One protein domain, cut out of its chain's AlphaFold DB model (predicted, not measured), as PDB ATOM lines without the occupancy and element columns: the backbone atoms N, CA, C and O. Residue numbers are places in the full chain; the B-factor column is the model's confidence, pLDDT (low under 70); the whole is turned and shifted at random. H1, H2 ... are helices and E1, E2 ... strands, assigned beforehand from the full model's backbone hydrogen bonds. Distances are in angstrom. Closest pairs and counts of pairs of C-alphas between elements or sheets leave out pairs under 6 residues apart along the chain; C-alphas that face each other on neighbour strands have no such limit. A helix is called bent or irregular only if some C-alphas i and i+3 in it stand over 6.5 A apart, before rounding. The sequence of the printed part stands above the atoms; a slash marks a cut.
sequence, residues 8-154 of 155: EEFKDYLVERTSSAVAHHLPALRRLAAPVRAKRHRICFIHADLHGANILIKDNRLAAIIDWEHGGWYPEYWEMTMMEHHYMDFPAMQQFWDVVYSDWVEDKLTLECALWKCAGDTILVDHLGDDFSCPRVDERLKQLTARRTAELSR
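AT A GLANCE: This is residues 8 to 154 of the 155 residues of the protein "APH domain-containing protein" of Lentinus tigrinus ALCF2SS1-6 (UniProt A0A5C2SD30). A body of helices has H5 in its middle, with kinked H2 on one side and H3 on the other. From this body residues 142 to 154, of which 142 to 152 belong to H6, stick out as an arm, and in another direction the hairpin E2 and E3 makes one far end of the longest span, while the small strand pair E1 and E4 lies by the start of H3. The printed part has 147 residues with six named helices and four named strands, in the order H1, H2, E1, E2, E3, E4, H3, H4, H5, H6; the class is mostly helix, and the two sheets, E1 - E4 and E2 - E3, are each antiparallel. The whole is compact, with a radius of gyration of the C-alphas of 17.0 A, and spans 53 by 51 by 32 A.

IN THESE COORDINATES: In one sheet, E1 is residues 43 to 46 and E4 is residues 72 to 75. In the other, E2 is residues 55 to 58 and E3, the longest strand by residues, is residues 61 to 65, 11.7 A from first to last C-alpha. H3 is residues 78 to 86, 12.7 A long, and H4 is residues 91 to 100, 14.4 A long. H5 is residues 106 to 119, 19.7 A long, and begins at C-alpha 106 at (154.899, 37.571, 118.651). H1 is residues 8 to 16, 12.5 A long, with C-alpha 8 at (162.405, 57.267, 119.390). H2 is residues 20 to 38, 24.9 A from first to last C-alpha. It is irregular, with C-alphas 21 and 24 8.0 A apart, and has a kink of 66 degrees near residue 27. H6 is residues 135 to 152, 26.0 A long, and ends at C-alpha 152 at (150.928, 18.129, 104.976).

HOW THE PARTS SIT: E1 and E4 are antiparallel neighbours at 132 degrees, with N 44 and O 74 at 2.9 A and N 74 and O 44 at 3.0 A, within hydrogen-bond range. E2 and E3 form an antiparallel hairpin at 145 degrees, with N 56 and O 64 at 2.9 A and N 63 and O 56 at 2.8 A. E2 and E4 are apart, and so are E1 and E3. The closest C-alphas of E1 and H3 are those of Ile 46 and Glu 79, 6.5 A apart; those of E4 and H1 are Tyr 74 and Phe 10, 7.6 A apart. H5 is the hub, touching three helices. It touches H3 with residues 108 to 112 alone, closest at the C-alphas of Leu 109 and Thr 81, 5.6 A, at a steep tilt of 66 degrees, the same way. It touches H2, closest at the C-alphas of Leu 111 and Leu 32, 5.5 A, at a shallow tilt of 16 degrees, opposite ways, though the line of H2 is a rough one. H5 and H6 form a helical hairpin and only just touch, with 3 pairs of C-alphas within 8 A; the closest are those of Glu 106 and Val 137, 6.2 A, and H6 touches with residue 137 alone. The helix packing is mostly aligned, but only just, with 2 of 3 pairs at a shallow tilt. H1 and H2 are close but not clearly touching, with the C-alphas of Lys 11 and Arg 37 closest at 7.0 A. H3 and H4 are also close but not clearly touching, with those of Glu 84 and Gln 94 closest at 7.6 A. H4 and H6 are near each other. In H3, H4, H5 and H6 every O i to N i+4 pair is within hydrogen-bond range; in H1 it is 4 of 5 and in H2 8 of 15.

THE WHOLE: The two C-alphas farthest apart are those of His 24 and Asp 59, 52.6 A. Without residues 142 to 154, which stand free, the body spans 53 by 32 by 27 A. The printed part has no cut. The link H5 to H6, residues 120 to 134, is long. Mean pLDDT of the printed part is 81.1; it is under 70 at residues 17 to 22, 101 to 105, 119 to 130 and 154.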
ATOM      1  N   GLU A   8     161.007  57.098 118.993       85.31
ATOM      2  CA  GLU A   8     162.405  57.267 119.390       85.31
ATOM      3  C   GLU A   8     162.537  57.300 120.916       85.31
ATOM      4  O   GLU A   8     163.300  56.522 121.475       85.31
ATOM      5  N   GLU A   9     161.704  58.089 121.589       86.00
ATOM      6  CA  GLU A   9     161.683  58.164 123.053       86.00
ATOM      7  C   GLU A   9     161.328  56.814 123.688       86.00
ATOM      8  O   GLU A   9     162.007  56.347 124.598       86.00
ATOM      9  N   PHE A  10     160.321  56.123 123.147       84.69
ATOM     10  CA  PHE A  10     160.000  54.765 123.582       84.69
ATOM     11  C   PHE A  10     161.178  53.796 123.366       84.69
ATOM     12  O   PHE A  10     161.487  52.967 124.219       84.69
ATOM     13  N   LYS A  11     161.873  53.894 122.226       82.50
ATOM     14  CA  LYS A  11     163.047  53.067 121.913       82.50
ATOM     15  C   LYS A  11     164.209  53.308 122.870       82.50
ATOM     16  O   LYS A  11     164.956  52.360 123.118       82.50
ATOM     17  N   ASP A  12     164.393  54.534 123.332       82.81
ATOM     18  CA  ASP A  12     165.443  54.893 124.283       82.81
ATOM     19  C   ASP A  12     165.070  54.407 125.684       82.81
ATOM     20  O   ASP A  12     165.862  53.711 126.323       82.81
ATOM     21  N   TYR A  13     163.810  54.596 126.077       81.38
ATOM     22  CA  TYR A  13     163.244  54.034 127.299       81.38
ATOM     23  C   TYR A  13     163.441  52.511 127.413       81.38
ATOM     24  O   TYR A  13     163.836  52.010 128.467       81.38
ATOM     25  N   LEU A  14     163.233  51.757 126.325       74.94
ATOM     26  CA  LEU A  14     163.489  50.309 126.304       74.94
ATOM     27  C   LEU A  14     164.948  49.951 126.630       74.94
ATOM     28  O   LEU A  14     165.203  48.896 127.203       74.94
ATOM     29  N   VAL A  15     165.909  50.801 126.253       73.12
ATOM     30  CA  VAL A  15     167.331  50.596 126.562       73.12
ATOM     31  C   VAL A  15     167.616  50.961 128.018       73.12
ATOM     32  O   VAL A  15     168.333  50.222 128.693       73.12
ATOM     33  N   GLU A  16     167.028  52.047 128.517       75.06
ATOM     34  CA  GLU A  16     167.210  52.534 129.890       75.06
ATOM     35  C   GLU A  16     166.602  51.616 130.957       75.06
ATOM     36  O   GLU A  16     167.188  51.459 132.026       75.06
ATOM     37  N   ARG A  17     165.477  50.943 130.666       69.62
ATOM     38  CA  ARG A  17     164.878  49.933 131.570       69.62
ATOM     39  C   ARG A  17     165.813  48.775 131.902       69.62
ATOM     40  O   ARG A  17     165.576  48.051 132.868       69.62
ATOM     41  N   THR A  18     166.847  48.562 131.099       66.75
ATOM     42  CA  THR A  18     167.825  47.507 131.338       66.75
ATOM     43  C   THR A  18     168.749  47.932 132.480       66.75
ATOM     44  O   THR A  18     169.760  48.595 132.260       66.75
ATOM     45  N   SER A  19     168.388  47.576 133.718       64.19
ATOM     46  CA  SER A  19     169.194  47.864 134.914       64.19
ATOM     47  C   SER A  19     170.643  47.381 134.748       64.19
ATOM     48  O   SER A  19     170.910  46.353 134.122       64.19
ATOM     49  N   SER A  20     171.603  48.078 135.365       63.06
ATOM     50  CA  SER A  20     173.008  47.647 135.382       63.06
ATOM     51  C   SER A  20     173.189  46.252 135.993       63.06
ATOM     52  O   SER A  20     174.128  45.545 135.633       63.06
ATOM     53  N   ALA A  21     172.272  45.831 136.872       62.44
ATOM     54  CA  ALA A  21     172.245  44.485 137.447       62.44
ATOM     55  C   ALA A  21     171.993  43.387 136.392       62.44
ATOM     56  O   ALA A  21     172.480  42.269 136.535       62.44
ATOM     57  N   VAL A  22     171.303  43.720 135.296       68.81
ATOM     58  CA  VAL A  22     170.996  42.825 134.166       68.81
ATOM     59  C   VAL A  22     171.789  43.187 132.906       68.81
ATOM     60  O   VAL A  22     171.450  42.774 131.799       68.81
ATOM     61  N   ALA A  23     172.894  43.933 133.042       72.56
ATOM     62  CA  ALA A  23     173.706  44.381 131.906       72.56
ATOM     63  C   ALA A  23     174.239  43.225 131.034       72.56
ATOM     64  O   ALA A  23     174.430  43.398 129.828       72.56
ATOM     65  N   HIS A  24     174.442  42.039 131.615       76.50
ATOM     66  CA  HIS A  24     174.870  40.840 130.887       76.50
ATOM     67  C   HIS A  24     173.806  40.320 129.900       76.50
ATOM     68  O   HIS A  24     174.161  39.732 128.880       76.50
ATOM     69  N   HIS A  25     172.524  40.622 130.124       77.69
ATOM     70  CA  HIS A  25     171.415  40.279 129.228       77.69
ATOM     71  C   HIS A  25     171.224  41.280 128.075       77.69
ATOM     72  O   HIS A  25     170.526  40.994 127.099       77.69
ATOM     73  N   LEU A  26     171.874  42.448 128.132       79.19
ATOM     74  CA  LEU A  26     171.709  43.526 127.154       79.19
ATOM     75  C   LEU A  26     171.947  43.094 125.689       79.19
ATOM     76  O   LEU A  26     171.191  43.535 124.818       79.19
ATOM     77  N   PRO A  27     172.928  42.226 125.354       84.31
ATOM     78  CA  PRO A  27     173.068  41.715 123.990       84.31
ATOM     79  C   PRO A  27     171.854  40.905 123.516       84.31
ATOM     80  O   PRO A  27     171.482  41.009 122.348       84.31
ATOM     81  N   ALA A  28     171.232  40.112 124.392       83.50
ATOM     82  CA  ALA A  28     170.048  39.324 124.059       83.50
ATOM     83  C   ALA A  28     168.819  40.221 123.877       83.50
ATOM     84  O   ALA A  28     168.164  40.151 122.837       83.50
ATOM     85  N   LEU A  29     168.587  41.147 124.809       81.62
ATOM     86  CA  LEU A  29     167.495  42.119 124.723       81.62
ATOM     87  C   LEU A  29     167.601  42.994 123.470       81.62
ATOM     88  O   LEU A  29     166.604  43.230 122.795       81.62
ATOM     89  N   ARG A  30     168.815  43.403 123.073       84.69
ATOM     90  CA  ARG A  30     169.034  44.121 121.804       84.69
ATOM     91  C   ARG A  30     168.649  43.294 120.577       84.69
ATOM     92  O   ARG A  30     168.100  43.859 119.632       84.69
ATOM     93  N   ARG A  31     168.921  41.983 120.575       87.50
ATOM     94  CA  ARG A  31     168.511  41.083 119.481       87.50
ATOM     95  C   ARG A  31     166.991  40.947 119.413       87.50
ATOM     96  O   ARG A  31     166.441  41.081 118.326       87.50
ATOM     97  N   LEU A  32     166.327  40.761 120.554       86.25
ATOM     98  CA  LEU A  32     164.861  40.683 120.634       86.25
ATOM     99  C   LEU A  32     164.189  42.013 120.261       86.25
ATOM    100  O   LEU A  32     163.157  42.032 119.598       86.25
ATOM    101  N   ALA A  33     164.810  43.141 120.611       85.56
ATOM    102  CA  ALA A  33     164.295  44.462 120.278       85.56
ATOM    103  C   ALA A  33     164.465  44.823 118.796       85.56
ATOM    104  O   ALA A  33     163.715  45.655 118.291       85.56
ATOM    105  N   ALA A  34     165.428  44.238 118.077       87.56
ATOM    106  CA  ALA A  34     165.721  44.580 116.684       87.56
ATOM    107  C   ALA A  34     164.490  44.537 115.744       87.56
ATOM    108  O   ALA A  34     164.230  45.559 115.098       87.56
ATOM    109  N   PRO A  35     163.689  43.451 115.676       87.62
ATOM    110  CA  PRO A  35     162.495  43.410 114.823       87.62
ATOM    111  C   PRO A  35     161.425  44.428 115.243       87.62
ATOM    112  O   PRO A  35     160.793  45.055 114.389       87.62
ATOM    113  N   VAL A  36     161.256  44.660 116.550       86.12
ATOM    114  CA  VAL A  36     160.307  45.654 117.078       86.12
ATOM    115  C   VAL A  36     160.761  47.072 116.724       86.12
ATOM    116  O   VAL A  36     159.948  47.887 116.293       86.12
ATOM    117  N   ARG A  37     162.062  47.370 116.826       85.69
ATOM    118  CA  ARG A  37     162.649  48.679 116.492       85.69
ATOM    119  C   ARG A  37     162.630  48.979 114.994       85.69
ATOM    120  O   ARG A  37     162.535  50.155 114.633       85.69
ATOM    121  N   ALA A  38     162.754  47.950 114.153       87.88
ATOM    122  CA  ALA A  38     162.768  48.068 112.695       87.88
ATOM    123  C   ALA A  38     161.397  48.462 112.120       87.88
ATOM    124  O   ALA A  38     161.328  49.140 111.094       87.88
ATOM    125  N   LYS A  39     160.306  48.073 112.787       87.75
ATOM    126  CA  LYS A  39     158.939  48.451 112.411       87.75
ATOM    127  C   LYS A  39     158.616  49.849 112.944       87.75
ATOM    128  O   LYS A  39     158.988  50.197 114.065       87.75
ATOM    129  N   ARG A  40     157.911  50.663 112.155       88.38
ATOM    130  CA  ARG A  40     157.291  51.892 112.669       88.38
ATOM    131  C   ARG A  40     156.019  51.524 113.424       88.38
ATOM    132  O   ARG A  40     155.227  50.751 112.896       88.38
ATOM    133  N   HIS A  41     155.836  52.081 114.616       88.25
ATOM    134  CA  HIS A  41     154.604  51.933 115.396       88.25
ATOM    135  C   HIS A  41     153.998  53.310 115.587       88.25
ATOM    136  O   HIS A  41     154.717  54.271 115.877       88.25
ATOM    137  N   ARG A  42     152.681  53.419 115.430       90.94
ATOM    138  CA  ARG A  42     151.989  54.660 115.790       90.94
ATOM    139  C   ARG A  42     152.030  54.844 117.303       90.94
ATOM    140  O   ARG A  42     151.928  53.869 118.043       90.94
ATOM    141  N   ILE A  43     152.165  56.092 117.738       92.50
ATOM    142  CA  ILE A  43     151.985  56.474 119.135       92.50
ATOM    143  C   ILE A  43     150.512  56.831 119.328       92.50
ATOM    144  O   ILE A  43     149.984  57.697 118.630       92.50
ATOM    145  N   CYS A  44     149.849  56.128 120.239       93.94
ATOM    146  CA  CYS A  44     148.418  56.220 120.493       93.94
ATOM    147  C   CYS A  44     148.179  56.456 121.982       93.94
ATOM    148  O   CYS A  44     148.923  55.936 122.813       93.94
ATOM    149  N   PHE A  45     147.125  57.199 122.313       94.38
ATOM    150  CA  PHE A  45     146.642  57.259 123.685       94.38
ATOM    151  C   PHE A  45     145.905  55.956 124.000       94.38
ATOM    152  O   PHE A  45     144.911  55.636 123.346       94.38
ATOM    153  N   ILE A  46     146.427  55.193 124.953       93.62
ATOM    154  CA  ILE A  46     145.919  53.878 125.344       93.62
ATOM    155  C   ILE A  46     145.772  53.801 126.869       93.62
ATOM    156  O   ILE A  46     146.229  54.693 127.586       93.62
ATOM    157  N   HIS A  47     145.133  52.742 127.358       95.00
ATOM    158  CA  HIS A  47     144.907  52.514 128.783       95.00
ATOM    159  C   HIS A  47     146.159  51.979 129.486       95.00
ATOM    160  O   HIS A  47     146.421  52.340 130.627       95.00
ATOM    161  N   ALA A  48     146.929  51.133 128.791       90.88
ATOM    162  CA  ALA A  48     148.135  50.455 129.276       90.88
ATOM    163  C   ALA A  48     147.926  49.517 130.483       90.88
ATOM    164  O   ALA A  48     148.904  49.040 131.055       90.88
ATOM    165  N   ASP A  49     146.670  49.226 130.822       92.19
ATOM    166  CA  ASP A  49     146.269  48.307 131.894       92.19
ATOM    167  C   ASP A  49     144.830  47.792 131.679       92.19
ATOM    168  O   ASP A  49     144.018  47.691 132.600       92.19
ATOM    169  N   LEU A  50     144.429  47.581 130.420       92.00
ATOM    170  CA  LEU A  50     143.057  47.187 130.120       92.00
ATOM    171  C   LEU A  50     142.857  45.693 130.382       92.00
ATOM    172  O   LEU A  50     143.318  44.840 129.631       92.00
ATOM    173  N   HIS A  51     142.080  45.353 131.401       89.88
ATOM    174  CA  HIS A  51     141.625  43.985 131.638       89.88
ATOM    175  C   HIS A  51     140.186  43.971 132.165       89.88
ATOM    176  O   HIS A  51     139.584  45.015 132.403       89.88
ATOM    177  N   GLY A  52     139.597  42.782 132.318       90.44
ATOM    178  CA  GLY A  52     138.174  42.631 132.632       90.44
ATOM    179  C   GLY A  52     137.711  43.346 133.907       90.44
ATOM    180  O   GLY A  52     136.552  43.738 133.972       90.44
ATOM    181  N   ALA A  53     138.594  43.566 134.887       92.75
ATOM    182  CA  ALA A  53     138.245  44.314 136.100       92.75
ATOM    183  C   ALA A  53     138.101  45.829 135.847       92.75
ATOM    184  O   ALA A  53     137.331  46.489 136.539       92.75
ATOM    185  N   ASN A  54     138.766  46.342 134.807       96.31
ATOM    186  CA  ASN A  54     138.742  47.746 134.395       96.31
ATOM    187  C   ASN A  54     137.654  48.034 133.338       96.31
ATOM    188  O   ASN A  54     137.520  49.162 132.858       96.31
ATOM    189  N   ILE A  55     136.832  47.035 132.990       95.81
ATOM    190  CA  ILE A  55     135.722  47.147 132.034       95.81
ATOM    191  C   ILE A  55     134.391  46.956 132.768       95.81
ATOM    192  O   ILE A  55     134.047  45.857 133.203       95.81
ATOM    193  N   LEU A  56     133.588  48.016 132.851       97.19
ATOM    194  CA  LEU A  56     132.262  47.960 133.462       97.19
ATOM    195  C   LEU A  56     131.194  47.673 132.408       97.19
ATOM    196  O   LEU A  56     131.060  48.407 131.427       97.19
ATOM    197  N   ILE A  57     130.385  46.643 132.647       97.62
ATOM    198  CA  ILE A  57     129.247  46.265 131.804       97.62
ATOM    199  C   ILE A  57     127.943  46.517 132.563       97.62
ATOM    200  O   ILE A  57     127.788  46.098 133.708       97.62
ATOM    201  N   LYS A  58     126.982  47.174 131.910       97.62
ATOM    202  CA  LYS A  58     125.623  47.385 132.421       97.62
ATOM    203  C   LYS A  58     124.619  47.061 131.322       97.62
ATOM    204  O   LYS A  58     124.783  47.517 130.194       97.62
ATOM    205  N   ASP A  59     123.599  46.268 131.642       97.25
ATOM    206  CA  ASP A  59     122.542  45.870 130.699       97.25
ATOM    207  C   ASP A  59     123.105  45.279 129.385       97.25
ATOM    208  O   ASP A  59     122.682  45.630 128.283       97.25
ATOM    209  N   ASN A  60     124.112  44.401 129.506       95.50
ATOM    210  CA  ASN A  60     124.863  43.791 128.397       95.50
ATOM    211  C   ASN A  60     125.527  44.794 127.432       95.50
ATOM    212  O   ASN A  60     125.784  44.473 126.271       95.50
ATOM    213  N   ARG A  61     125.813  46.013 127.893       95.69
ATOM    214  CA  ARG A  61     126.523  47.046 127.130       95.69
ATOM    215  C   ARG A  61     127.727  47.551 127.909       95.69
ATOM    216  O   ARG A  61     127.702  47.593 129.139       95.69
ATOM    217  N   LEU A  62     128.765  47.963 127.183       96.69
ATOM    218  CA  LEU A  62     129.890  48.684 127.771       96.69
ATOM    219  C   LEU A  62     129.366  49.959 128.438       96.69
ATOM    220  O   LEU A  62     128.788  50.816 127.770       96.69
ATOM    221  N   ALA A  63     129.551  50.058 129.751       97.88
ATOM    222  CA  ALA A  63     129.143  51.205 130.546       97.88
ATOM    223  C   ALA A  63     130.302  52.187 130.735       97.88
ATOM    224  O   ALA A  63     130.107  53.390 130.583       97.88
ATOM    225  N   ALA A  64     131.497  51.679 131.055       97.62
ATOM    226  CA  ALA A  64     132.697  52.488 131.238       97.62
ATOM    227  C   ALA A  64     133.977  51.649 131.134       97.62
ATOM    228  O   ALA A  64     133.960  50.437 131.356       97.62
ATOM    229  N   ILE A  65     135.080  52.338 130.851       97.69
ATOM    230  CA  ILE A  65     136.448  51.868 131.080       97.69
ATOM    231  C   ILE A  65     137.008  52.746 132.200       97.69
ATOM    232  O   ILE A  65     136.939  53.976 132.094       97.69
ATOM    233  N   ILE A  66     137.486  52.128 133.274       97.62
ATOM    234  CA  ILE A  66     137.945  52.798 134.498       97.62
ATOM    235  C   ILE A  66     139.425  52.512 134.747       97.62
ATOM    236  O   ILE A  66     139.963  51.615 134.125       97.62
ATOM    237  N   ASP A  67     140.022  53.230 135.699       96.31
ATOM    238  CA  ASP A  67     141.411  53.034 136.143       96.31
ATOM    239  C   ASP A  67     142.499  53.465 135.138       96.31
ATOM    240  O   ASP A  67     143.458  52.768 134.824       96.31
ATOM    241  N   TRP A  68     142.353  54.692 134.634       95.31
ATOM    242  CA  TRP A  68     143.256  55.296 133.647       95.31
ATOM    243  C   TRP A  68     144.590  55.804 134.222       95.31
ATOM    244  O   TRP A  68     145.271  56.582 133.557       95.31
ATOM    245  N   GLU A  69     144.978  55.431 135.443       94.56
ATOM    246  CA  GLU A  69     146.181  55.982 136.090       94.56
ATOM    247  C   GLU A  69     147.488  55.617 135.360       94.56
ATOM    248  O   GLU A  69     148.453  56.381 135.386       94.56
ATOM    249  N   HIS A  70     147.481  54.493 134.638       90.06
ATOM    250  CA  HIS A  70     148.573  54.042 133.769       90.06
ATOM    251  C   HIS A  70     148.434  54.527 132.314       90.06
ATOM    252  O   HIS A  70     149.360  54.371 131.505       90.06
ATOM    253  N   GLY A  71     147.293  55.145 131.993       93.06
ATOM    254  CA  GLY A  71     146.939  55.605 130.662       93.06
ATOM    255  C   GLY A  71     147.898  56.666 130.137       93.06
ATOM    256  O   GLY A  71     148.388  57.534 130.862       93.06
ATOM    257  N   GLY A  72     148.180  56.610 128.841       93.94
ATOM    258  CA  GLY A  72     149.195  57.470 128.254       93.94
ATOM    259  C   GLY A  72     149.429  57.221 126.777       93.94
ATOM    260  O   GLY A  72     148.739  56.433 126.134       93.94
ATOM    261  N   TRP A  73     150.420  57.919 126.232       94.31
ATOM    262  CA  TRP A  73     150.850  57.772 124.848       94.31
ATOM    263  C   TRP A  73     151.912  56.680 124.742       94.31
ATOM    264  O   TRP A  73     153.013  56.822 125.270       94.31
ATOM    265  N   TYR A  74     151.580  55.587 124.065       92.38
ATOM    266  CA  TYR A  74     152.448  54.421 123.899       92.38
ATOM    267  C   TYR A  74     152.398  53.922 122.452       92.38
ATOM    268  O   TYR A  74     151.491  54.296 121.700       92.38
ATOM    269  N   PRO A  75     153.338  53.062 122.024       90.81
ATOM    270  CA  PRO A  75     153.191  52.336 120.772       90.81
ATOM    271  C   PRO A  75     151.856  51.588 120.709       90.81
ATOM    272  O   PRO A  75     151.446  50.954 121.673       90.81
ATOM    273  N   GLU A  76     151.215  51.588 119.545       89.38
ATOM    274  CA  GLU A  76     149.891  50.988 119.323       89.38
ATOM    275  C   GLU A  76     149.767  49.505 119.704       89.38
ATOM    276  O   GLU A  76     148.666  49.009 119.913       89.38
ATOM    277  N   TYR A  77     150.887  48.785 119.789       87.19
ATOM    278  CA  TYR A  77     150.903  47.379 120.179       87.19
ATOM    279  C   TYR A  77     150.887  47.158 121.692       87.19
ATOM    280  O   TYR A  77     150.661  46.033 122.129       87.19
ATOM    281  N   TRP A  78     151.171  48.203 122.470       88.62
ATOM    282  CA  TRP A  78     151.450  48.097 123.897       88.62
ATOM    283  C   TRP A  78     150.236  47.622 124.699       88.62
ATOM    284  O   TRP A  78     150.370  46.786 125.587       88.62
ATOM    285  N   GLU A  79     149.033  48.084 124.342       89.25
ATOM    286  CA  GLU A  79     147.797  47.627 124.990       89.25
ATOM    287  C   GLU A  79     147.653  46.105 124.878       89.25
ATOM    288  O   GLU A  79     147.396  45.423 125.861       89.25
ATOM    289  N   MET A  80     147.930  45.550 123.694       86.44
ATOM    290  CA  MET A  80     147.823  44.112 123.463       86.44
ATOM    291  C   MET A  80     148.845  43.314 124.271       86.44
ATOM    292  O   MET A  80     148.514  42.239 124.763       86.44
ATOM    293  N   THR A  81     150.070  43.821 124.432       87.19
ATOM    294  CA  THR A  81     151.075  43.140 125.261       87.19
ATOM    295  C   THR A  81     150.684  43.144 126.737       87.19
ATOM    296  O   THR A  81     150.856  42.125 127.396       87.19
ATOM    297  N   MET A  82     150.092  44.231 127.243       87.12
ATOM    298  CA  MET A  82     149.593  44.293 128.624       87.12
ATOM    299  C   MET A  82     148.362  43.401 128.830       87.12
ATOM    300  O   MET A  82     148.258  42.704 129.834       87.12
ATOM    301  N   MET A  83     147.455  43.341 127.856       86.69
ATOM    302  CA  MET A  83     146.332  42.402 127.891       86.69
ATOM    303  C   MET A  83     146.813  40.944 127.920       86.69
ATOM    304  O   MET A  83     146.339  40.159 128.738       86.69
ATOM    305  N   GLU A  84     147.767  40.569 127.062       84.38
ATOM    306  CA  GLU A  84     148.361  39.220 127.066       84.38
ATOM    307  C   GLU A  84     149.065  38.905 128.395       84.38
ATOM    308  O   GLU A  84     148.992  37.771 128.859       84.38
ATOM    309  N   HIS A  85     149.686  39.897 129.042       84.12
ATOM    310  CA  HIS A  85     150.260  39.747 130.386       84.12
ATOM    311  C   HIS A  85     149.203  39.366 131.427       84.12
ATOM    312  O   HIS A  85     149.357  38.352 132.105       84.12
ATOM    313  N   HIS A  86     148.089  40.103 131.482       85.56
ATOM    314  CA  HIS A  86     146.980  39.837 132.410       85.56
ATOM    315  C   HIS A  86     146.309  38.476 132.206       85.56
ATOM    316  O   HIS A  86     145.772  37.896 133.149       85.56
ATOM    317  N   TYR A  87     146.322  37.958 130.976       84.50
ATOM    318  CA  TYR A  87     145.690  36.685 130.620       84.50
ATOM    319  C   TYR A  87     146.695  35.552 130.365       84.50
ATOM    320  O   TYR A  87     146.314  34.508 129.821       84.50
ATOM    321  N   MET A  88     147.963  35.714 130.764       78.75
ATOM    322  CA  MET A  88     149.024  34.733 130.494       78.75
ATOM    323  C   MET A  88     148.743  33.358 131.128       78.75
ATOM    324  O   MET A  88     149.140  32.338 130.572       78.75
ATOM    325  N   ASP A  89     147.963  33.319 132.210       80.38
ATOM    326  CA  ASP A  89     147.545  32.084 132.891       80.38
ATOM    327  C   ASP A  89     146.082  31.696 132.608       80.38
ATOM    328  O   ASP A  89     145.482  30.895 133.330       80.38
ATOM    329  N   PHE A  90     145.470  32.251 131.552       84.62
ATOM    330  CA  PHE A  90     144.061  32.020 131.225       84.62
ATOM    331  C   PHE A  90     143.866  31.489 129.787       84.62
ATOM    332  O   PHE A  90     143.550  32.253 128.868       84.62
ATOM    333  N   PRO A  91     143.992  30.159 129.569       82.12
ATOM    334  CA  PRO A  91     144.043  29.548 128.234       82.12
ATOM    335  C   PRO A  91     142.860  29.875 127.314       82.12
ATOM    336  O   PRO A  91     143.024  29.983 126.101       82.12
ATOM    337  N   ALA A  92     141.660  30.061 127.872       83.00
ATOM    338  CA  ALA A  92     140.478  30.412 127.087       83.00
ATOM    339  C   ALA A  92     140.612  31.790 126.411       83.00
ATOM    340  O   ALA A  92     140.227  31.948 125.253       83.00
ATOM    341  N   MET A  93     141.194  32.777 127.104       81.56
ATOM    342  CA  MET A  93     141.440  34.095 126.509       81.56
ATOM    343  C   MET A  93     142.586  34.059 125.503       81.56
ATOM    344  O   MET A  93     142.517  34.746 124.491       81.56
ATOM    345  N   GLN A  94     143.590  33.207 125.710       79.00
ATOM    346  CA  GLN A  94     144.663  33.011 124.729       79.00
ATOM    347  C   GLN A  94     144.121  32.470 123.403       79.00
ATOM    348  O   GLN A  94     144.422  33.014 122.346       79.00
ATOM    349  N   GLN A  95     143.249  31.457 123.460       78.94
ATOM    350  CA  GLN A  95     142.582  30.916 122.271       78.94
ATOM    351  C   GLN A  95     141.723  31.967 121.563       78.94
ATOM    352  O   GLN A  95     141.698  32.014 120.334       78.94
ATOM    353  N   PHE A  96     141.027  32.815 122.325       81.38
ATOM    354  CA  PHE A  96     140.268  33.928 121.766       81.38
ATOM    355  C   PHE A  96     141.189  34.911 121.029       81.38
ATOM    356  O   PHE A  96     140.972  35.188 119.851       81.38
ATOM    357  N   TRP A  97     142.256  35.387 121.675       77.62
ATOM    358  CA  TRP A  97     143.174  36.354 121.069       77.62
ATOM    359  C   TRP A  97     143.980  35.782 119.902       77.62
ATOM    360  O   TRP A  97     144.245  36.509 118.944       77.62
ATOM    361  N   ASP A  98     144.274  34.480 119.903       78.06
ATOM    362  CA  ASP A  98     144.888  33.786 118.764       78.06
ATOM    363  C   ASP A  98     144.047  33.877 117.489       78.06
ATOM    364  O   ASP A  98     144.607  33.942 116.392       78.06
ATOM    365  N   VAL A  99     142.718  33.894 117.628       79.44
ATOM    366  CA  VAL A  99     141.781  34.075 116.511       79.44
ATOM    367  C   VAL A  99     141.701  35.543 116.091       79.44
ATOM    368  O   VAL A  99     141.574  35.828 114.903       79.44
ATOM    369  N   VAL A 100     141.771  36.477 117.042       75.88
ATOM    370  CA  VAL A 100     141.574  37.909 116.766       75.88
ATOM    371  C   VAL A 100     142.833  38.579 116.193       75.88
ATOM    372  O   VAL A 100     142.709  39.421 115.305       75.88
ATOM    373  N   TYR A 101     144.042  38.217 116.648       68.56
ATOM    374  CA  TYR A 101     145.280  38.948 116.321       68.56
ATOM    375  C   TYR A 101     146.451  38.049 115.905       68.56
ATOM    376  O   TYR A 101     147.560  38.155 116.431       68.56
ATOM    377  N   SER A 102     146.228  37.186 114.910       64.00
ATOM    378  CA  SER A 102     147.117  36.051 114.665       64.00
ATOM    379  C   SER A 102     148.569  36.375 114.264       64.00
ATOM    380  O   SER A 102     149.441  35.541 114.479       64.00
ATOM    381  N   ASP A 103     148.869  37.556 113.722       65.81
ATOM    382  CA  ASP A 103     150.174  37.799 113.074       65.81
ATOM    383  C   ASP A 103     150.976  38.951 113.710       65.81
ATOM    384  O   ASP A 103     152.096  39.253 113.294       65.81
ATOM    385  N   TRP A 104     150.409  39.646 114.703       65.19
ATOM    386  CA  TRP A 104     150.862  40.999 115.064       65.19
ATOM    387  C   TRP A 104     151.672  41.114 116.356       65.19
ATOM    388  O   TRP A 104     152.298  42.156 116.567       65.19
ATOM    389  N   VAL A 105     151.678  40.089 117.214       68.56
ATOM    390  CA  VAL A 105     152.084  40.244 118.623       68.56
ATOM    391  C   VAL A 105     153.364  39.480 118.994       68.56
ATOM    392  O   VAL A 105     154.014  39.871 119.951       68.56
ATOM    393  N   GLU A 106     153.818  38.488 118.220       80.50
ATOM    394  CA  GLU A 106     154.899  37.571 118.651       80.50
ATOM    395  C   GLU A 106     156.237  38.257 118.970       80.50
ATOM    396  O   GLU A 106     156.738  38.106 120.084       80.50
ATOM    397  N   ASP A 107     156.793  39.063 118.052       85.62
ATOM    398  CA  ASP A 107     158.063  39.778 118.292       85.62
ATOM    399  C   ASP A 107     157.955  40.732 119.495       85.62
ATOM    400  O   ASP A 107     158.886  40.873 120.287       85.62
ATOM    401  N   LYS A 108     156.806  41.415 119.611       87.75
ATOM    402  CA  LYS A 108     156.560  42.430 120.645       87.75
ATOM    403  C   LYS A 108     156.394  41.769 122.007       87.75
ATOM    404  O   LYS A 108     157.050  42.170 122.953       87.75
ATOM    405  N   LEU A 109     155.574  40.726 122.086       86.25
ATOM    406  CA  LEU A 109     155.312  39.992 123.315       86.25
ATOM    407  C   LEU A 109     156.543  39.215 123.781       86.25
ATOM    408  O   LEU A 109     156.808  39.199 124.973       86.25
ATOM    409  N   THR A 110     157.342  38.660 122.865       87.75
ATOM    410  CA  THR A 110     158.644  38.063 123.215       87.75
ATOM    411  C   THR A 110     159.568  39.094 123.863       87.75
ATOM    412  O   THR A 110     160.171  38.816 124.898       87.75
ATOM    413  N   LEU A 111     159.667  40.297 123.282       87.19
ATOM    414  CA  LEU A 111     160.457  41.382 123.862       87.19
ATOM    415  C   LEU A 111     159.924  41.801 125.239       87.19
ATOM    416  O   LEU A 111     160.715  41.903 126.174       87.19
ATOM    417  N   GLU A 112     158.617  42.026 125.383       87.25
ATOM    418  CA  GLU A 112     158.033  42.446 126.664       87.25
ATOM    419  C   GLU A 112     158.174  41.364 127.744       87.25
ATOM    420  O   GLU A 112     158.606  41.674 128.849       87.25
ATOM    421  N   CYS A 113     157.945  40.087 127.411       84.69
ATOM    422  CA  CYS A 113     158.219  38.941 128.286       84.69
ATOM    423  C   CYS A 113     159.662  38.972 128.820       84.69
ATOM    424  O   CYS A 113     159.890  38.843 130.025       84.69
ATOM    425  N   ALA A 114     160.639  39.190 127.935       84.19
ATOM    426  CA  ALA A 114     162.041  39.306 128.320       84.19
ATOM    427  C   ALA A 114     162.298  40.524 129.228       84.19
ATOM    428  O   ALA A 114     163.031  40.424 130.212       84.19
ATOM    429  N   LEU A 115     161.670  41.667 128.938       81.75
ATOM    430  CA  LEU A 115     161.805  42.884 129.740       81.75
ATOM    431  C   LEU A 115     161.164  42.752 131.125       81.75
ATOM    432  O   LEU A 115     161.771  43.201 132.093       81.75
ATOM    433  N   TRP A 116     159.991  42.126 131.256       80.44
ATOM    434  CA  TRP A 116     159.342  41.889 132.551       80.44
ATOM    435  C   TRP A 116     160.197  41.001 133.457       80.44
ATOM    436  O   TRP A 116     160.393  41.333 134.627       80.44
ATOM    437  N   LYS A 117     160.793  39.938 132.892       76.25
ATOM    438  CA  LYS A 117     161.743  39.064 133.598       76.25
ATOM    439  C   LYS A 117     162.996  39.823 134.059       76.25
ATOM    440  O   LYS A 117     163.469  39.613 135.170       76.25
ATOM    441  N   CYS A 118     163.519  40.743 133.243       72.69
ATOM    442  CA  CYS A 118     164.712  41.530 133.585       72.69
ATOM    443  C   CYS A 118     164.452  42.718 134.528       72.69
ATOM    444  O   CYS A 118     165.359  43.122 135.255       72.69
ATOM    445  N   ALA A 119     163.256  43.312 134.495       65.62
ATOM    446  CA  ALA A 119     162.910  44.492 135.288       65.62
ATOM    447  C   ALA A 119     162.454  44.152 136.719       65.62
ATOM    448  O   ALA A 119     162.347  45.053 137.545       65.62
ATOM    449  N   GLY A 120     162.202  42.872 137.021       56.97
ATOM    450  CA  GLY A 120     161.687  42.433 138.324       56.97
ATOM    451  C   GLY A 120     160.211  42.779 138.562       56.97
ATOM    452  O   GLY A 120     159.736  42.654 139.685       56.97
ATOM    453  N   ASP A 121     159.494  43.198 137.514       54.03
ATOM    454  CA  ASP A 121     158.134  43.754 137.574       54.03
ATOM    455  C   ASP A 121     157.021  42.698 137.423       54.03
ATOM    456  O   ASP A 121     155.851  43.037 137.244       54.03
ATOM    457  N   THR A 122     157.312  41.393 137.481       46.59
ATOM    458  CA  THR A 122     156.244  40.396 137.678       46.59
ATOM    459  C   THR A 122     156.729  39.070 138.258       46.59
ATOM    460  O   THR A 122     157.812  38.599 137.936       46.59
ATOM    461  N   ILE A 123     155.837  38.491 139.066       44.31
ATOM    462  CA  ILE A 123     155.529  37.117 139.540       44.31
ATOM    463  C   ILE A 123     156.193  35.899 138.835       44.31
ATOM    464  O   ILE A 123     156.087  34.780 139.333       44.31
ATOM    465  N   LEU A 124     156.931  36.057 137.735       43.00
ATOM    466  CA  LEU A 124     157.766  35.007 137.149       43.00
ATOM    467  C   LEU A 124     159.076  34.903 137.936       43.00
ATOM    468  O   LEU A 124     160.092  35.510 137.601       43.00
ATOM    469  N   VAL A 125     159.028  34.142 139.027       39.38
ATOM    470  CA  VAL A 125     160.208  33.764 139.802       39.38
ATOM    471  C   VAL A 125     161.075  32.844 138.944       39.38
ATOM    472  O   VAL A 125     160.906  31.629 138.966       39.38
ATOM    473  N   ASP A 126     162.021  33.413 138.206       40.34
ATOM    474  CA  ASP A 126     163.284  32.726 137.964       40.34
ATOM    475  C   ASP A 126     164.428  33.692 138.248       40.34
ATOM    476  O   ASP A 126     164.796  34.566 137.461       40.34
ATOM    477  N   HIS A 127     164.938  33.590 139.469       45.34
ATOM    478  CA  HIS A 127     166.143  34.287 139.856       45.34
ATOM    479  C   HIS A 127     167.311  33.612 139.126       45.34
ATOM    480  O   HIS A 127     167.685  32.504 139.492       45.34
ATOM    481  N   LEU A 128     167.927  34.334 138.178       50.25
ATOM    482  CA  LEU A 128     169.254  34.069 137.579       50.25
ATOM    483  C   LEU A 128     169.308  33.259 136.262       50.25
ATOM    484  O   LEU A 128     170.409  32.907 135.837       50.25
ATOM    485  N   GLY A 129     168.191  32.985 135.587       56.44
ATOM    486  CA  GLY A 129     168.202  32.288 134.292       56.44
ATOM    487  C   GLY A 129     168.355  33.212 133.072       56.44
ATOM    488  O   GLY A 129     167.669  34.222 132.969       56.44
ATOM    489  N   ASP A 130     169.167  32.816 132.080       62.28
ATOM    490  CA  ASP A 130     169.211  33.402 130.718       62.28
ATOM    491  C   ASP A 130     167.952  33.060 129.870       62.28
ATOM    492  O   ASP A 130     167.973  33.118 128.635       62.28
ATOM    493  N   ASP A 131     166.848  32.657 130.508       71.19
ATOM    494  CA  ASP A 131     165.632  32.220 129.829       71.19
ATOM    495  C   ASP A 131     164.706  33.397 129.473       71.19
ATOM    496  O   ASP A 131     163.825  33.805 130.236       71.19
ATOM    497  N   PHE A 132     164.866  33.899 128.250       75.56
ATOM    498  CA  PHE A 132     163.995  34.913 127.642       75.56
ATOM    499  C   PHE A 132     162.761  34.331 126.945       75.56
ATOM    500  O   PHE A 132     162.119  35.036 126.163       75.56
ATOM    501  N   SER A 133     162.433  33.057 127.184       75.38
ATOM    502  CA  SER A 133     161.222  32.452 126.635       75.38
ATOM    503  C   SER A 133     159.979  33.230 127.061       75.38
ATOM    504  O   SER A 133     159.888  33.777 128.166       75.38
ATOM    505  N   CYS A 134     158.996  33.251 126.172       81.12
ATOM    506  CA  CYS A 134     157.657  33.708 126.481       81.12
ATOM    507  C   CYS A 134     156.752  32.481 126.319       81.12
ATOM    508  O   CYS A 134     156.461  32.115 125.177       81.12
ATOM    509  N   PRO A 135     156.323  31.819 127.416       77.81
ATOM    510  CA  PRO A 135     155.591  30.548 127.352       77.81
ATOM    511  C   PRO A 135     154.396  30.584 126.394       77.81
ATOM    512  O   PRO A 135     154.135  29.629 125.664       77.81
ATOM    513  N   ARG A 136     153.724  31.738 126.336       77.62
ATOM    514  CA  ARG A 136     152.626  32.039 125.416       77.62
ATOM    515  C   ARG A 136     153.009  31.917 123.935       77.62
ATOM    516  O   ARG A 136     152.237  31.359 123.156       77.62
ATOM    517  N   VAL A 137     154.169  32.443 123.541       79.56
ATOM    518  CA  VAL A 137     154.667  32.402 122.153       79.56
ATOM    519  C   VAL A 137     155.149  30.994 121.808       79.56
ATOM    520  O   VAL A 137     154.802  30.465 120.753       79.56
ATOM    521  N   ASP A 138     155.870  30.348 122.722       80.75
ATOM    522  CA  ASP A 138     156.387  28.993 122.509       80.75
ATOM    523  C   ASP A 138     155.263  27.970 122.318       80.75
ATOM    524  O   ASP A 138     155.319  27.129 121.417       80.75
ATOM    525  N   GLU A 139     154.217  28.045 123.142       78.81
ATOM    526  CA  GLU A 139     153.055  27.163 123.043       78.81
ATOM    527  C   GLU A 139     152.310  27.355 121.716       78.81
ATOM    528  O   GLU A 139     151.939  26.393 121.038       78.81
ATOM    529  N   ARG A 140     152.183  28.604 121.273       76.75
ATOM    530  CA  ARG A 140     151.564  28.946 119.994       76.75
ATOM    531  C   ARG A 140     152.343  28.398 118.799       76.75
ATOM    532  O   ARG A 140     151.753  27.789 117.905       76.75
ATOM    533  N   LEU A 141     153.669  28.545 118.796       77.88
ATOM    534  CA  LEU A 141     154.537  28.003 117.745       77.88
ATOM    535  C   LEU A 141     154.452  26.472 117.666       77.88
ATOM    536  O   LEU A 141     154.409  25.913 116.563       77.88
ATOM    537  N   LYS A 142     154.358  25.784 118.814       82.00
ATOM    538  CA  LYS A 142     154.117  24.330 118.858       82.00
ATOM    539  C   LYS A 142     152.785  23.970 118.200       82.00
ATOM    540  O   LYS A 142     152.749  23.073 117.355       82.00
ATOM    541  N   GLN A 143     151.709  24.689 118.523       79.31
ATOM    542  CA  GLN A 143     150.380  24.447 117.949       79.31
ATOM    543  C   GLN A 143     150.338  24.696 116.435       79.31
ATOM    544  O   GLN A 143     149.776  23.886 115.694       79.31
ATOM    545  N   LEU A 144     150.969  25.770 115.948       78.50
ATOM    546  CA  LEU A 144     151.066  26.067 114.513       78.50
ATOM    547  C   LEU A 144     151.876  25.002 113.761       78.50
ATOM    548  O   LEU A 144     151.461  24.539 112.697       78.50
ATOM    549  N   THR A 145     152.995  24.559 114.338       80.38
ATOM    550  CA  THR A 145     153.835  23.499 113.759       80.38
ATOM    551  C   THR A 145     153.079  22.170 113.678       80.38
ATOM    552  O   THR A 145     153.115  21.496 112.644       80.38
ATOM    553  N   ALA A 146     152.337  21.813 114.732       82.06
ATOM    554  CA  ALA A 146     151.495  20.620 114.757       82.06
ATOM    555  C   ALA A 146     150.390  20.668 113.686       82.06
ATOM    556  O   ALA A 146     150.205  19.694 112.953       82.06
ATOM    557  N   ARG A 147     149.705  21.812 113.530       80.94
ATOM    558  CA  ARG A 147     148.683  22.015 112.484       80.94
ATOM    559  C   ARG A 147     149.265  21.875 111.079       80.94
ATOM    560  O   ARG A 147     148.727  21.116 110.278       80.94
ATOM    561  N   ARG A 148     150.402  22.522 110.803       80.44
ATOM    562  CA  ARG A 148     151.079  22.443 109.498       80.44
ATOM    563  C   ARG A 148     151.512  21.015 109.156       80.44
ATOM    564  O   ARG A 148     151.367  20.582 108.017       80.44
ATOM    565  N   THR A 149     152.013  20.273 110.143       84.50
ATOM    566  CA  THR A 149     152.401  18.863 109.972       84.50
ATOM    567  C   THR A 149     151.183  17.990 109.659       84.50
ATOM    568  O   THR A 149     151.244  17.141 108.771       84.50
ATOM    569  N   ALA A 150     150.055  18.229 110.336       82.19
ATOM    570  CA  ALA A 150     148.808  17.511 110.097       82.19
ATOM    571  C   ALA A 150     148.204  17.810 108.711       82.19
ATOM    572  O   ALA A 150     147.689  16.899 108.071       82.19
ATOM    573  N   GLU A 151     148.294  19.052 108.223       82.19
ATOM    574  CA  GLU A 151     147.840  19.437 106.878       82.19
ATOM    575  C   GLU A 151     148.683  18.806 105.767       82.19
ATOM    576  O   GLU A 151     148.123  18.288 104.805       82.19
ATOM    577  N   LEU A 152     150.010  18.777 105.924       82.19
ATOM    578  CA  LEU A 152     150.928  18.129 104.976       82.19
ATOM    579  C   LEU A 152     150.790  16.598 104.943       82.19
ATOM    580  O   LEU A 152     151.236  15.968 103.989       82.19
ATOM    581  N   SER A 153     150.192  16.007 105.980       77.00
ATOM    582  CA  SER A 153     149.970  14.560 106.095       77.00
ATOM    583  C   SER A 153     148.570  14.127 105.641       77.00
ATOM    584  O   SER A 153     148.238  12.944 105.752       77.00
ATOM    585  N   ARG A 154     147.725  15.057 105.167       68.44
ATOM    586  CA  ARG A 154     146.420  14.716 104.589       68.44
ATOM    587  C   ARG A 154     146.607  14.209 103.148       68.44
ATOM    588  O   ARG A 154     147.319  14.870 102.393       68.44
TER     589      ARG A 154